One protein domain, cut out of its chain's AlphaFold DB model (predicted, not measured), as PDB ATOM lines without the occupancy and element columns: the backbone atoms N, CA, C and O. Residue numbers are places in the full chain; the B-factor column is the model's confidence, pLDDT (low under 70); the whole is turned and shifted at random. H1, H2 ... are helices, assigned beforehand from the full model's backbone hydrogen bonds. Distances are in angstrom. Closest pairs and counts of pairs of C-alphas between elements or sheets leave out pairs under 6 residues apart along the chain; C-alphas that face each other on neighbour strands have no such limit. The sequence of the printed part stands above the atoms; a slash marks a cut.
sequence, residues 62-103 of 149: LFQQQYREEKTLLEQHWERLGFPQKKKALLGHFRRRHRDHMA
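What this domain is: This is residues 62 to 103 of the 149 residues of the protein "Protein FAM156A" of Fukomys damarensis (UniProt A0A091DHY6). Two helices, H1 and H2, make the two spread legs of an open, flat arch, with residues 81 to 84 as the bridge between their near ends and no packing of one leg on the other. The printed part has 42 residues with two named helices, H1 then H2, and no named strand; the class is all helix. The whole is only just extended, close to loose, with a radius of gyration of the C-alphas of 13.9 A and spans of 35 by 29 by 6 A.

How they stand to each other: H1, residues 62 to 80, is the longest helix. A tight link of 4 residues joins it to H2, residues 85 to 100. H1 and H2 are apart, with no C-alpha of the one within 8 A of the other. In H1 and H2 every O i to N i+4 pair is within hydrogen-bond range.

Where its parts are: H1 begins at C-alpha 62 (-42.691, 6.231, -34.109) and measures 26.4 A from first to last C-alpha. H2 measures 22.9 A and ends at C-alpha 100 (-32.961, -11.329, -5.215).

The domain as a whole: The C-alphas farthest apart are those of Leu 62 and Lys 86, at 36.1 A. The printed part has no cut. Mean pLDDT of the printed part is 75.7; residues 78, 82 to 83, 86, 100 and 102 to 103 are under 70.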
ATOM      1  N   LEU A  62     -43.967   5.809 -33.521       73.56
ATOM      2  CA  LEU A  62     -42.691   6.231 -34.109       73.56
ATOM      3  C   LEU A  62     -41.623   6.456 -33.038       73.56
ATOM      4  O   LEU A  62     -40.513   5.948 -33.172       73.56
ATOM      5  N   PHE A  63     -41.964   7.121 -31.930       73.06
ATOM      6  CA  PHE A  63     -41.027   7.288 -30.815       73.06
ATOM      7  C   PHE A  63     -40.684   5.957 -30.141       73.06
ATOM      8  O   PHE A  63     -39.534   5.742 -29.764       73.06
ATOM      9  N   GLN A  64     -41.639   5.030 -30.015       80.00
ATOM     10  CA  GLN A  64     -41.366   3.723 -29.415       80.00
ATOM     11  C   GLN A  64     -40.522   2.822 -30.330       80.00
ATOM     12  O   GLN A  64     -39.693   2.051 -29.845       80.00
ATOM     13  N   GLN A  65     -40.726   2.924 -31.643       79.19
ATOM     14  CA  GLN A  65     -39.949   2.249 -32.679       79.19
ATOM     15  C   GLN A  65     -38.509   2.782 -32.694       79.19
ATOM     16  O   GLN A  65     -37.570   2.003 -32.537       79.19
ATOM     17  N   GLN A  66     -38.347   4.106 -32.723       82.00
ATOM     18  CA  GLN A  66     -37.043   4.763 -32.680       82.00
ATOM     19  C   GLN A  66     -36.310   4.469 -31.363       82.00
ATOM     20  O   GLN A  66     -35.129   4.147 -31.375       82.00
ATOM     21  N   TYR A  67     -37.019   4.455 -30.230       80.62
ATOM     22  CA  TYR A  67     -36.459   4.049 -28.937       80.62
ATOM     23  C   TYR A  67     -36.039   2.572 -28.917       80.62
ATOM     24  O   TYR A  67     -35.001   2.210 -28.356       80.62
ATOM     25  N   ARG A  68     -36.835   1.691 -29.537       80.94
ATOM     26  CA  ARG A  68     -36.525   0.261 -29.662       80.94
ATOM     27  C   ARG A  68     -35.275   0.041 -30.515       80.94
ATOM     28  O   ARG A  68     -34.452  -0.796 -30.154       80.94
ATOM     29  N   GLU A  69     -35.133   0.786 -31.600       85.06
ATOM     30  CA  GLU A  69     -34.004   0.712 -32.530       85.06
ATOM     31  C   GLU A  69     -32.737   1.326 -31.922       85.06
ATOM     32  O   GLU A  69     -31.682   0.686 -31.912       85.06
ATOM     33  N   GLU A  70     -32.852   2.503 -31.304       81.12
ATOM     34  CA  GLU A  70     -31.757   3.198 -30.622       81.12
ATOM     35  C   GLU A  70     -31.197   2.362 -29.465       81.12
ATOM     36  O   GLU A  70     -29.983   2.196 -29.353       81.12
ATOM     37  N   LYS A  71     -32.069   1.730 -28.667       79.06
ATOM     38  CA  LYS A  71     -31.685   0.758 -27.631       79.06
ATOM     39  C   LYS A  71     -30.768  -0.333 -28.190       79.06
ATOM     40  O   LYS A  71     -29.749  -0.650 -27.577       79.06
ATOM     41  N   THR A  72     -31.145  -0.931 -29.322       82.06
ATOM     42  CA  THR A  72     -30.379  -2.039 -29.914       82.06
ATOM     43  C   THR A  72     -29.066  -1.569 -30.525       82.06
ATOM     44  O   THR A  72     -28.049  -2.245 -30.377       82.06
ATOM     45  N   LEU A  73     -29.056  -0.383 -31.138       81.38
ATOM     46  CA  LEU A  73     -27.844   0.255 -31.646       81.38
ATOM     47  C   LEU A  73     -26.857   0.557 -30.521       81.38
ATOM     48  O   LEU A  73     -25.665   0.286 -30.662       81.38
ATOM     49  N   LEU A  74     -27.347   1.065 -29.390       77.94
ATOM     50  CA  LEU A  74     -26.522   1.371 -28.227       77.94
ATOM     51  C   LEU A  74     -25.909   0.090 -27.645       77.94
ATOM     52  O   LEU A  74     -24.713   0.049 -27.356       77.94
ATOM     53  N   GLU A  75     -26.709  -0.973 -27.531       74.38
ATOM     54  CA  GLU A  75     -26.263  -2.303 -27.103       74.38
ATOM     55  C   GLU A  75     -25.183  -2.872 -28.044       74.38
ATOM     56  O   GLU A  75     -24.113  -3.266 -27.573       74.38
ATOM     57  N   GLN A  76     -25.382  -2.789 -29.365       80.25
ATOM     58  CA  GLN A  76     -24.387  -3.192 -30.369       80.25
ATOM     59  C   GLN A  76     -23.112  -2.341 -30.335       80.25
ATOM     60  O   GLN A  76     -22.009  -2.859 -30.523       80.25
ATOM     61  N   HIS A  77     -23.233  -1.039 -30.083       81.25
ATOM     62  CA  HIS A  77     -22.097  -0.139 -29.902       81.25
ATOM     63  C   HIS A  77     -21.214  -0.609 -28.735       81.25
ATOM     64  O   HIS A  77     -19.992  -0.679 -28.872       81.25
ATOM     65  N   TRP A  78     -21.818  -1.017 -27.613       63.81
ATOM     66  CA  TRP A  78     -21.062  -1.525 -26.467       63.81
ATOM     67  C   TRP A  78     -20.418  -2.883 -26.752       63.81
ATOM     68  O   TRP A  78     -19.333  -3.160 -26.238       63.81
ATOM     69  N   GLU A  79     -21.039  -3.717 -27.586       70.38
ATOM     70  CA  GLU A  79     -20.430  -4.963 -28.059       70.38
ATOM     71  C   GLU A  79     -19.239  -4.712 -28.991       70.38
ATOM     72  O   GLU A  79     -18.195  -5.344 -28.824       70.38
ATOM     73  N   ARG A  80     -19.352  -3.741 -29.904       74.06
ATOM     74  CA  ARG A  80     -18.282  -3.359 -30.840       74.06
ATOM     75  C   ARG A  80     -17.088  -2.707 -30.144       74.06
ATOM     76  O   ARG A  80     -15.955  -2.941 -30.550       74.06
ATOM     77  N   LEU A  81     -17.323  -1.949 -29.072       77.00
ATOM     78  CA  LEU A  81     -16.269  -1.363 -28.235       77.00
ATOM     79  C   LEU A  81     -15.503  -2.397 -27.388       77.00
ATOM     80  O   LEU A  81     -14.657  -2.017 -26.579       77.00
ATOM     81  N   GLY A  82     -15.780  -3.697 -27.549       64.38
ATOM     82  CA  GLY A  82     -15.011  -4.754 -26.896       64.38
ATOM     83  C   GLY A  82     -15.156  -4.708 -25.382       64.38
ATOM     84  O   GLY A  82     -14.166  -4.764 -24.652       64.38
ATOM     85  N   PHE A  83     -16.394  -4.562 -24.898       67.00
ATOM     86  CA  PHE A  83     -16.688  -4.479 -23.471       67.00
ATOM     87  C   PHE A  83     -15.983  -5.612 -22.704       67.00
ATOM     88  O   PHE A  83     -16.279  -6.788 -22.956       67.00
ATOM     89  N   PRO A  84     -15.075  -5.302 -21.759       70.81
ATOM     90  CA  PRO A  84     -14.266  -6.323 -21.111       70.81
ATOM     91  C   PRO A  84     -15.159  -7.371 -20.448       70.81
ATOM     92  O   PRO A  84     -16.098  -7.020 -19.726       70.81
ATOM     93  N   GLN A  85     -14.863  -8.658 -20.633       71.75
ATOM     94  CA  GLN A  85     -15.669  -9.761 -20.085       71.75
ATOM     95  C   GLN A  85     -15.899  -9.624 -18.567       71.75
ATOM     96  O   GLN A  85     -16.986  -9.907 -18.063       71.75
ATOM     97  N   LYS A  86     -14.912  -9.063 -17.853       68.69
ATOM     98  CA  LYS A  86     -14.990  -8.717 -16.424       68.69
ATOM     99  C   LYS A  86     -16.106  -7.708 -16.107       68.69
ATOM    100  O   LYS A  86     -16.775  -7.844 -15.089       68.69
ATOM    101  N   LYS A  87     -16.363  -6.737 -16.990       76.50
ATOM    102  CA  LYS A  87     -17.447  -5.751 -16.847       76.50
ATOM    103  C   LYS A  87     -18.821  -6.385 -17.127       76.50
ATOM    104  O   LYS A  87     -19.783  -6.033 -16.447       76.50
ATOM    105  N   LYS A  88     -18.925  -7.368 -18.043       77.69
ATOM    106  CA  LYS A  88     -20.162  -8.170 -18.231       77.69
ATOM    107  C   LYS A  88     -20.479  -9.016 -16.989       77.69
ATOM    108  O   LYS A  88     -21.633  -9.053 -16.563       77.69
ATOM    109  N   ALA A  89     -19.464  -9.637 -16.384       77.31
ATOM    110  CA  ALA A  89     -19.608 -10.388 -15.134       77.31
ATOM    111  C   ALA A  89     -20.025  -9.480 -13.964       77.31
ATOM    112  O   ALA A  89     -20.982  -9.789 -13.254       77.31
ATOM    113  N   LEU A  90     -19.380  -8.315 -13.827       78.94
ATOM    114  CA  LEU A  90     -19.726  -7.306 -12.824       78.94
ATOM    115  C   LEU A  90     -21.190  -6.852 -12.956       78.94
ATOM    116  O   LEU A  90     -21.939  -6.890 -11.982       78.94
ATOM    117  N   LEU A  91     -21.629  -6.479 -14.163       82.69
ATOM    118  CA  LEU A  91     -23.019  -6.081 -14.403       82.69
ATOM    119  C   LEU A  91     -23.997  -7.240 -14.132       82.69
ATOM    120  O   LEU A  91     -25.086  -7.021 -13.608       82.69
ATOM    121  N   GLY A  92     -23.594  -8.479 -14.427       80.19
ATOM    122  CA  GLY A  92     -24.330  -9.683 -14.045       80.19
ATOM    123  C   GLY A  92     -24.538  -9.812 -12.532       80.19
ATOM    124  O   GLY A  92     -25.650 -10.126 -12.108       80.19
ATOM    125  N   HIS A  93     -23.521  -9.512 -11.718       82.25
ATOM    126  CA  HIS A  93     -23.639  -9.517 -10.255       82.25
ATOM    127  C   HIS A  93     -24.626  -8.464  -9.743       82.25
ATOM    128  O   HIS A  93     -25.454  -8.779  -8.890       82.25
ATOM    129  N   PHE A  94     -24.589  -7.242 -10.282       74.00
ATOM    130  CA  PHE A  94     -25.530  -6.188  -9.887       74.00
ATOM    131  C   PHE A  94     -26.977  -6.530 -10.257       74.00
ATOM    132  O   PHE A  94     -27.868  -6.408  -9.417       74.00
ATOM    133  N   ARG A  95     -27.209  -7.043 -11.474       77.00
ATOM    134  CA  ARG A  95     -28.548  -7.482 -11.902       77.00
ATOM    135  C   ARG A  95     -29.080  -8.648 -11.069       77.00
ATOM    136  O   ARG A  95     -30.275  -8.695 -10.798       77.00
ATOM    137  N   ARG A  96     -28.206  -9.579 -10.664       75.06
ATOM    138  CA  ARG A  96     -28.578 -10.708  -9.799       75.06
ATOM    139  C   ARG A  96     -29.026 -10.217  -8.423       75.06
ATOM    140  O   ARG A  96     -30.151 -10.504  -8.042       75.06
ATOM    141  N   ARG A  97     -28.217  -9.383  -7.756       73.12
ATOM    142  CA  ARG A  97     -28.566  -8.849  -6.428       73.12
ATOM    143  C   ARG A  97     -29.883  -8.075  -6.442       73.12
ATOM    144  O   ARG A  97     -30.728  -8.317  -5.595       73.12
ATOM    145  N   HIS A  98     -30.115  -7.226  -7.444       74.81
ATOM    146  CA  HIS A  98     -31.378  -6.486  -7.565       74.81
ATOM    147  C   HIS A  98     -32.607  -7.401  -7.706       74.81
ATOM    148  O   HIS A  98     -33.680  -7.082  -7.201       74.81
ATOM    149  N   ARG A  99     -32.466  -8.548  -8.384       71.38
ATOM    150  CA  ARG A  99     -33.558  -9.517  -8.539       71.38
ATOM    151  C   ARG A  99     -33.858 -10.251  -7.233       71.38
ATOM    152  O   ARG A  99     -35.026 -10.458  -6.926       71.38
ATOM    153  N   ASP A 100     -32.823 -10.598  -6.477       68.44
ATOM    154  CA  ASP A 100     -32.961 -11.329  -5.215       68.44
ATOM    155  C   ASP A 100     -33.633 -10.465  -4.128       68.44
ATOM    156  O   ASP A 100     -34.381 -10.981  -3.305       68.44
ATOM    157  N   HIS A 101     -33.455  -9.140  -4.176       72.81
ATOM    158  CA  HIS A 101     -34.147  -8.191  -3.294       72.81
ATOM    159  C   HIS A 101     -35.624  -7.943  -3.659       72.81
ATOM    160  O   HIS A 101     -36.368  -7.420  -2.837       72.81
ATOM    161  N   MET A 102     -36.052  -8.302  -4.874       68.00
ATOM    162  CA  MET A 102     -37.442  -8.160  -5.340       68.00
ATOM    163  C   MET A 102     -38.245  -9.461  -5.220       68.00
ATOM    164  O   MET A 102     -39.389  -9.516  -5.673       68.00
ATOM    165  N   ALA A 103     -37.666 -10.523  -4.651       68.19
ATOM    166  CA  ALA A 103     -38.419 -11.730  -4.354       68.19
ATOM    167  C   ALA A 103     -39.487 -11.383  -3.300       68.19
ATOM    168  O   ALA A 103     -39.124 -10.948  -2.205       68.19
TER     169      ALA A 103